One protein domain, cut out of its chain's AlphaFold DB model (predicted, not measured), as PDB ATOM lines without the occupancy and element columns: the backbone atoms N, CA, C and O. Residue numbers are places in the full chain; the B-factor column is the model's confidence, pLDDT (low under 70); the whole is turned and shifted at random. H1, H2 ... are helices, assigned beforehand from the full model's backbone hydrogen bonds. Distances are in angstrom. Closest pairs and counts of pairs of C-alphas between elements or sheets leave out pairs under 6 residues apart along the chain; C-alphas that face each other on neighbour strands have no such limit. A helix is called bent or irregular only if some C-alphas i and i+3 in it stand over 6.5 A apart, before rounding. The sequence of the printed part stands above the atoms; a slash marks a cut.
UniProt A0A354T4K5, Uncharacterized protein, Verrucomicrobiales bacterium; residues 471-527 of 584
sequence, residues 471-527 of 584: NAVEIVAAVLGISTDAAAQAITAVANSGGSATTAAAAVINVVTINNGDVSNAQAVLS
ATOM      1  N   ASN A 471      34.229 -32.519  11.954       70.12
ATOM      2  CA  ASN A 471      33.052 -32.393  11.082       70.12
ATOM      3  C   ASN A 471      33.249 -33.139   9.751       70.12
ATOM      4  O   ASN A 471      32.317 -33.763   9.247       70.12
ATOM      5  N   ALA A 472      34.460 -33.096   9.181       66.12
ATOM      6  CA  ALA A 472      34.812 -33.882   7.996       66.12
ATOM      7  C   ALA A 472      34.671 -35.383   8.270       66.12
ATOM      8  O   ALA A 472      34.073 -36.123   7.489       66.12
ATOM      9  N   VAL A 473      35.218 -35.804   9.409       78.44
ATOM     10  CA  VAL A 473      35.220 -37.182   9.892       78.44
ATOM     11  C   VAL A 473      33.796 -37.697  10.118       78.44
ATOM     12  O   VAL A 473      33.470 -38.777   9.640       78.44
ATOM     13  N   GLU A 474      32.923 -36.924  10.764       78.44
ATOM     14  CA  GLU A 474      31.526 -37.304  11.009       78.44
ATOM     15  C   GLU A 474      30.692 -37.376   9.721       78.44
ATOM     16  O   GLU A 474      29.920 -38.320   9.546       78.44
ATOM     17  N   ILE A 475      30.890 -36.447   8.776       71.06
ATOM     18  CA  ILE A 475      30.223 -36.492   7.462       71.06
ATOM     19  C   ILE A 475      30.662 -37.734   6.676       71.06
ATOM     20  O   ILE A 475      29.817 -38.464   6.161       71.06
ATOM     21  N   VAL A 476      31.969 -38.009   6.594       74.06
ATOM     22  CA  VAL A 476      32.499 -39.176   5.866       74.06
ATOM     23  C   VAL A 476      32.101 -40.492   6.551       74.06
ATOM     24  O   VAL A 476      31.773 -41.455   5.859       74.06
ATOM     25  N   ALA A 477      32.041 -40.527   7.886       78.94
ATOM     26  CA  ALA A 477      31.546 -41.666   8.660       78.94
ATOM     27  C   ALA A 477      30.076 -41.979   8.339       78.94
ATOM     28  O   ALA A 477      29.750 -43.109   7.968       78.94
ATOM     29  N   ALA A 478      29.204 -40.967   8.402       74.00
ATOM     30  CA  ALA A 478      27.779 -41.109   8.113       74.00
ATOM     31  C   ALA A 478      27.500 -41.487   6.646       74.00
ATOM     32  O   ALA A 478      26.633 -42.315   6.381       74.00
ATOM     33  N   VAL A 479      28.248 -40.915   5.695       71.12
ATOM     34  CA  VAL A 479      28.083 -41.161   4.251       71.12
ATOM     35  C   VAL A 479      28.566 -42.555   3.826       71.12
ATOM     36  O   VAL A 479      27.969 -43.154   2.934       71.12
ATOM     37  N   LEU A 480      29.627 -43.084   4.443       77.25
ATOM     38  CA  LEU A 480      30.180 -44.406   4.108       77.25
ATOM     39  C   LEU A 480      29.657 -45.541   5.008       77.25
ATOM     40  O   LEU A 480      29.935 -46.707   4.732       77.25
ATOM     41  N   GLY A 481      28.918 -45.226   6.078       79.25
ATOM     42  CA  GLY A 481      28.452 -46.213   7.058       79.25
ATOM     43  C   GLY A 481      29.589 -46.821   7.889       79.25
ATOM     44  O   GLY A 481      29.571 -48.017   8.170       79.25
ATOM     45  N   ILE A 482      30.596 -46.016   8.243       85.00
ATOM     46  CA  ILE A 482      31.807 -46.438   8.971       85.00
ATOM     47  C   ILE A 482      31.990 -45.647  10.272       85.00
ATOM     48  O   ILE A 482      31.305 -44.655  10.508       85.00
ATOM     49  N   SER A 483      32.923 -46.068  11.129       90.25
ATOM     50  CA  SER A 483      33.287 -45.303  12.329       90.25
ATOM     51  C   SER A 483      34.003 -43.991  11.982       90.25
ATOM     52  O   SER A 483      34.607 -43.851  10.917       90.25
ATOM     53  N   THR A 484      34.006 -43.042  12.921       87.81
ATOM     54  CA  THR A 484      34.813 -41.813  12.834       87.81
ATOM     55  C   THR A 484      36.292 -42.122  12.597       87.81
ATOM     56  O   THR A 484      36.921 -41.528  11.728       87.81
ATOM     57  N   ASP A 485      36.843 -43.123  13.280       87.44
ATOM     58  CA  ASP A 485      38.259 -43.487  13.149       87.44
ATOM     59  C   ASP A 485      38.576 -44.056  11.755       87.44
ATOM     60  O   ASP A 485      39.642 -43.791  11.192       87.44
ATOM     61  N   ALA A 486      37.634 -44.788  11.153       83.69
ATOM     62  CA  ALA A 486      37.733 -45.264   9.776       83.69
ATOM     63  C   ALA A 486      37.583 -44.117   8.760       83.69
ATOM     64  O   ALA A 486      38.305 -44.069   7.766       83.69
ATOM     65  N   ALA A 487      36.700 -43.150   9.015       82.56
ATOM     66  CA  ALA A 487      36.559 -41.954   8.189       82.56
ATOM     67  C   ALA A 487      37.814 -41.064   8.232       82.56
ATOM     68  O   ALA A 487      38.293 -40.617   7.189       82.56
ATOM     69  N   ALA A 488      38.416 -40.893   9.410       86.06
ATOM     70  CA  ALA A 488      39.709 -40.240   9.606       86.06
ATOM     71  C   ALA A 488      40.836 -40.941   8.819       86.06
ATOM     72  O   ALA A 488      41.633 -40.286   8.137       86.06
ATOM     73  N   GLN A 489      40.873 -42.278   8.833       83.56
ATOM     74  CA  GLN A 489      41.793 -43.059   7.997       83.56
ATOM     75  C   GLN A 489      41.529 -42.850   6.498       83.56
ATOM     76  O   GLN A 489      42.483 -42.666   5.742       83.56
ATOM     77  N   ALA A 490      40.267 -42.822   6.057       77.88
ATOM     78  CA  ALA A 490      39.903 -42.632   4.651       77.88
ATOM     79  C   ALA A 490      40.314 -41.241   4.136       77.88
ATOM     80  O   ALA A 490      40.954 -41.142   3.088       77.88
ATOM     81  N   ILE A 491      40.041 -40.181   4.906       79.75
ATOM     82  CA  ILE A 491      40.478 -38.804   4.614       79.75
ATOM     83  C   ILE A 491      42.011 -38.744   4.500       79.75
ATOM     84  O   ILE A 491      42.544 -38.229   3.517       79.75
ATOM     85  N   THR A 492      42.729 -39.345   5.455       82.00
ATOM     86  CA  THR A 492      44.203 -39.422   5.435       82.00
ATOM     87  C   THR A 492      44.722 -40.166   4.199       82.00
ATOM     88  O   THR A 492      45.683 -39.736   3.562       82.00
ATOM     89  N   ALA A 493      44.088 -41.280   3.834       76.88
ATOM     90  CA  ALA A 493      44.499 -42.097   2.700       76.88
ATOM     91  C   ALA A 493      44.259 -41.394   1.349       76.88
ATOM     92  O   ALA A 493      45.069 -41.557   0.435       76.88
ATOM     93  N   VAL A 494      43.223 -40.550   1.229       72.56
ATOM     94  CA  VAL A 494      43.029 -39.710   0.033       72.56
ATOM     95  C   VAL A 494      43.976 -38.510   0.003       72.56
ATOM     96  O   VAL A 494      44.531 -38.217  -1.055       72.56
ATOM     97  N   ALA A 495      44.249 -37.855   1.134       73.62
ATOM     98  CA  ALA A 495      45.251 -36.783   1.193       73.62
ATOM     99  C   ALA A 495      46.635 -37.268   0.710       73.62
ATOM    100  O   ALA A 495      47.335 -36.568  -0.020       73.62
ATOM    101  N   ASN A 496      46.981 -38.521   1.022       75.00
ATOM    102  CA  ASN A 496      48.202 -39.187   0.565       75.00
ATOM    103  C   ASN A 496      48.128 -39.753  -0.874       75.00
ATOM    104  O   ASN A 496      49.106 -40.325  -1.351       75.00
ATOM    105  N   SER A 497      47.008 -39.603  -1.593       68.50
ATOM    106  CA  SER A 497      46.813 -40.180  -2.939       68.50
ATOM    107  C   SER A 497      47.485 -39.397  -4.079       68.50
ATOM    108  O   SER A 497      47.448 -39.829  -5.233       68.50
ATOM    109  N   GLY A 498      48.069 -38.229  -3.782       62.47
ATOM    110  CA  GLY A 498      48.689 -37.342  -4.775       62.47
ATOM    111  C   GLY A 498      47.693 -36.638  -5.708       62.47
ATOM    112  O   GLY A 498      48.098 -36.146  -6.755       62.47
ATOM    113  N   GLY A 499      46.402 -36.614  -5.359       51.91
ATOM    114  CA  GLY A 499      45.337 -35.982  -6.154       51.91
ATOM    115  C   GLY A 499      44.767 -36.855  -7.280       51.91
ATOM    116  O   GLY A 499      43.827 -36.444  -7.954       51.91
ATOM    117  N   SER A 500      45.285 -38.070  -7.474       68.50
ATOM    118  CA  SER A 500      44.748 -39.033  -8.441       68.50
ATOM    119  C   SER A 500      43.391 -39.566  -7.970       68.50
ATOM    120  O   SER A 500      43.328 -40.333  -7.009       68.50
ATOM    121  N   ALA A 501      42.307 -39.216  -8.673       60.34
ATOM    122  CA  ALA A 501      40.949 -39.659  -8.340       60.34
ATOM    123  C   ALA A 501      40.818 -41.196  -8.265       60.34
ATOM    124  O   ALA A 501      40.167 -41.722  -7.366       60.34
ATOM    125  N   THR A 502      41.500 -41.936  -9.148       65.44
ATOM    126  CA  THR A 502      41.524 -43.411  -9.127       65.44
ATOM    127  C   THR A 502      42.259 -43.957  -7.899       65.44
ATOM    128  O   THR A 502      41.831 -44.943  -7.300       65.44
ATOM    129  N   THR A 503      43.353 -43.309  -7.491       67.25
ATOM    130  CA  THR A 503      44.127 -43.699  -6.301       67.25
ATOM    131  C   THR A 503      43.360 -43.365  -5.021       67.25
ATOM    132  O   THR A 503      43.326 -44.179  -4.101       67.25
ATOM    133  N   ALA A 504      42.678 -42.217  -4.988       67.88
ATOM    134  CA  ALA A 504      41.754 -41.827  -3.930       67.88
ATOM    135  C   ALA A 504      40.595 -42.829  -3.780       67.88
ATOM    136  O   ALA A 504      40.330 -43.305  -2.678       67.88
ATOM    137  N   ALA A 505      39.951 -43.209  -4.888       72.69
ATOM    138  CA  ALA A 505      38.870 -44.192  -4.906       72.69
ATOM    139  C   ALA A 505      39.309 -45.549  -4.325       72.69
ATOM    140  O   ALA A 505      38.651 -46.090  -3.435       72.69
ATOM    141  N   ALA A 506      40.458 -46.068  -4.772       76.06
ATOM    142  CA  ALA A 506      41.027 -47.310  -4.252       76.06
ATOM    143  C   ALA A 506      41.383 -47.214  -2.755       76.06
ATOM    144  O   ALA A 506      41.145 -48.159  -2.002       76.06
ATOM    145  N   ALA A 507      41.907 -46.067  -2.309       74.94
ATOM    146  CA  ALA A 507      42.229 -45.812  -0.909       74.94
ATOM    147  C   ALA A 507      40.980 -45.825  -0.006       74.94
ATOM    148  O   ALA A 507      40.982 -46.513   1.017       74.94
ATOM    149  N   VAL A 508      39.896 -45.143  -0.403       75.31
ATOM    150  CA  VAL A 508      38.617 -45.152   0.335       75.31
ATOM    151  C   VAL A 508      38.030 -46.562   0.394       75.31
ATOM    152  O   VAL A 508      37.707 -47.034   1.481       75.31
ATOM    153  N   ILE A 509      37.948 -47.265  -0.741       82.56
ATOM    154  CA  ILE A 509      37.412 -48.637  -0.801       82.56
ATOM    155  C   ILE A 509      38.196 -49.579   0.121       82.56
ATOM    156  O   ILE A 509      37.587 -50.371   0.843       82.56
ATOM    157  N   ASN A 510      39.527 -49.474   0.153       82.00
ATOM    158  CA  ASN A 510      40.365 -50.286   1.032       82.00
ATOM    159  C   ASN A 510      40.086 -50.003   2.520       82.00
ATOM    160  O   ASN A 510      39.889 -50.939   3.292       82.00
ATOM    161  N   VAL A 511      39.996 -48.730   2.925       79.62
ATOM    162  CA  VAL A 511      39.698 -48.363   4.322       79.62
ATOM    163  C   VAL A 511      38.289 -48.800   4.739       79.62
ATOM    164  O   VAL A 511      38.130 -49.341   5.834       79.62
ATOM    165  N   VAL A 512      37.282 -48.643   3.875       80.19
ATOM    166  CA  VAL A 512      35.914 -49.128   4.140       80.19
ATOM    167  C   VAL A 512      35.898 -50.651   4.291       80.19
ATOM    168  O   VAL A 512      35.341 -51.156   5.264       80.19
ATOM    169  N   THR A 513      36.588 -51.377   3.404       85.56
ATOM    170  CA  THR A 513      36.697 -52.847   3.459       85.56
ATOM    171  C   THR A 513      37.352 -53.320   4.762       85.56
ATOM    172  O   THR A 513      36.827 -54.210   5.426       85.56
ATOM    173  N   ILE A 514      38.471 -52.703   5.168       85.56
ATOM    174  CA  ILE A 514      39.205 -53.050   6.400       85.56
ATOM    175  C   ILE A 514      38.347 -52.848   7.658       85.56
ATOM    176  O   ILE A 514      38.455 -53.618   8.609       85.56
ATOM    177  N   ASN A 515      37.478 -51.835   7.661       84.62
ATOM    178  CA  ASN A 515      36.634 -51.489   8.804       84.62
ATOM    179  C   ASN A 515      35.236 -52.147   8.763       84.62
ATOM    180  O   ASN A 515      34.365 -51.767   9.541       84.62
ATOM    181  N   ASN A 516      35.021 -53.149   7.896       82.75
ATOM    182  CA  ASN A 516      33.735 -53.839   7.677       82.75
ATOM    183  C   ASN A 516      32.568 -52.906   7.288       82.75
ATOM    184  O   ASN A 516      31.406 -53.217   7.548       82.75
ATOM    185  N   GLY A 517      32.873 -51.760   6.677       75.88
ATOM    186  CA  GLY A 517      31.871 -50.846   6.140       75.88
ATOM    187  C   GLY A 517      31.249 -51.357   4.846       75.88
ATOM    188  O   GLY A 517      31.777 -52.252   4.181       75.88
ATOM    189  N   ASP A 518      30.133 -50.748   4.452       79.56
ATOM    190  CA  ASP A 518      29.452 -51.119   3.217       79.56
ATOM    191  C   ASP A 518      30.219 -50.593   1.991       79.56
ATOM    192  O   ASP A 518      30.138 -49.425   1.598       79.56
ATOM    193  N   VAL A 519      30.972 -51.495   1.362       78.31
ATOM    194  CA  VAL A 519      31.738 -51.217   0.141       78.31
ATOM    195  C   VAL A 519      30.826 -50.788  -1.018       78.31
ATOM    196  O   VAL A 519      31.284 -50.047  -1.886       78.31
ATOM    197  N   SER A 520      29.541 -51.168  -1.026       73.44
ATOM    198  CA  SER A 520      28.589 -50.695  -2.036       73.44
ATOM    199  C   SER A 520      28.231 -49.218  -1.843       73.44
ATOM    200  O   SER A 520      28.173 -48.494  -2.834       73.44
ATOM    201  N   ASN A 521      28.137 -48.722  -0.601       66.44
ATOM    202  CA  ASN A 521      28.003 -47.283  -0.331       66.44
ATOM    203  C   ASN A 521      29.270 -46.524  -0.741       66.44
ATOM    204  O   ASN A 521      29.176 -45.489  -1.398       66.44
ATOM    205  N   ALA A 522      30.462 -47.056  -0.451       68.81
ATOM    206  CA  ALA A 522      31.715 -46.451  -0.912       68.81
ATOM    207  C   ALA A 522      31.793 -46.366  -2.445       68.81
ATOM    208  O   ALA A 522      32.127 -45.318  -2.997       68.81
ATOM    209  N   GLN A 523      31.429 -47.443  -3.144       73.19
ATOM    210  CA  GLN A 523      31.361 -47.467  -4.604       73.19
ATOM    211  C   GLN A 523      30.275 -46.524  -5.146       73.19
ATOM    212  O   GLN A 523      30.532 -45.839  -6.130       73.19
ATOM    213  N   ALA A 524      29.113 -46.418  -4.490       63.97
ATOM    214  CA  ALA A 524      28.026 -45.508  -4.861       63.97
ATOM    215  C   ALA A 524      28.373 -44.022  -4.659       63.97
ATOM    216  O   ALA A 524      27.956 -43.177  -5.448       63.97
ATOM    217  N   VAL A 525      29.168 -43.684  -3.640       62.28
ATOM    218  CA  VAL A 525      29.706 -42.325  -3.444       62.28
ATOM    219  C   VAL A 525      30.726 -41.983  -4.532       62.28
ATOM    220  O   VAL A 525      30.714 -40.874  -5.060       62.28
ATOM    221  N   LEU A 526      31.580 -42.941  -4.902       62.66
ATOM    222  CA  LEU A 526      32.613 -42.767  -5.928       62.66
ATOM    223  C   LEU A 526      32.055 -42.784  -7.366       62.66
ATOM    224  O   LEU A 526      32.670 -42.200  -8.255       62.66
ATOM    225  N   SER A 527      30.893 -43.405  -7.598       56.00
ATOM    226  CA  SER A 527      30.170 -43.408  -8.882       56.00
ATOM    227  C   SER A 527      29.050 -42.361  -8.978       56.00
ATOM    228  O   SER A 527      28.453 -42.202 -10.040       56.00
TER     229      SER A 527
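What this domain is: This is residues 471 to 527 of the 584 residues of an uncharacterized protein of Verrucomicrobiales bacterium (UniProt A0A354T4K5). Three helices, H2, H3 and H4, run up and down one after another in a bent-over bundle, with H3 at the corner between the other two, and H1 crosses the open side, bridging H2 and H4. H3, the longest helix, folds back on H2 as one hairpin and on H4 as another, while the four helices close a small ring of contacts, H1 to H2 to H3 to H4 and back to H1. The printed part has 57 residues with four named helices, in the order H1, H2, H3, H4, and no named strand; its class is all helix, with 45 residues in the named helices. It is compact, with a radius of gyration of the C-alphas of 9.9 A, and rounded, spanning 24 by 22 by 18 A along its three main axes.

How they stand to each other: H3, residues 501 to 514, touches H2, residues 484 to 495, with 17 pairs of C-alphas within 8 A. The two are a helical hairpin, opposite ways at a shallow tilt of 25 degrees, and their closest C-alphas, those of Val 494 and Ala 504, are 4.7 A apart. H3 also touches H4, residues 519 to 527, in a second helical hairpin, opposite ways at a shallow tilt of 15 degrees. The closest C-alphas of H3 and H4 are those of Ile 509 and Ala 522, 6.1 A apart. H2 and H4 are apart, with no C-alpha of the one within 8 A of the other. H1, residues 471 to 480, touches H2 and stands about perpendicular to it at 82 degrees, the closest C-alphas being those of Ala 477 and Ala 487, 5.0 A apart. H1 also touches H4, where the C-alphas of Leu 480 and Ala 522 are the closest at 5.6 A. The lines of H1 and H4 stand at 71 degrees, only just about perpendicular. H1 and H3 are close but not clearly touching: their closest C-alphas, those of Leu 480 and Val 512, are 7.4 A apart. The helix packing is part aligned, part crossed: of the four pairs that touch, two are at a shallow tilt. In H1, H2, H3 and H4 every backbone O i to N i+4 pair is within hydrogen-bond range.

Where its parts are: H3, 14 residues from Ala 501 to Ile 514, is 20.0 A long from first to last C-alpha, beginning at C-alpha 501 at (40.949, -39.659, -8.340). H2, 12 residues from Thr 484 to Ala 495, is 16.4 A long. H1, 10 residues from Asn 471 to Leu 480, is 14.2 A long, and its C-alpha 471 is at (33.052, -32.393, 11.082). H4, 9 residues from Val 519 to Ser 527, is 12.0 A long, and its C-alpha 527 is at (30.170, -43.408, -8.882).

The domain as a whole: The two C-alphas farthest apart, those of Gly 498 and Asn 516, are 25.5 A apart, and the first and last printed C-alphas, of Asn 471 and Ser 527, are 23.0 A apart. The printed part has no cut. The links from H1 to H2, from H2 to H3 and from H3 to H4 are tight, with 3, 5 and 4 residues between the helices, and no link is long. The mean pLDDT of the printed part of this model is 75.0, and 15 residues are under 70: residue 472, residues 497 to 504, residues 521 to 522 and residues 524 to 527. Residues 497 to 504 include 501 to 504 of H3. H4 has a mean pLDDT of 67.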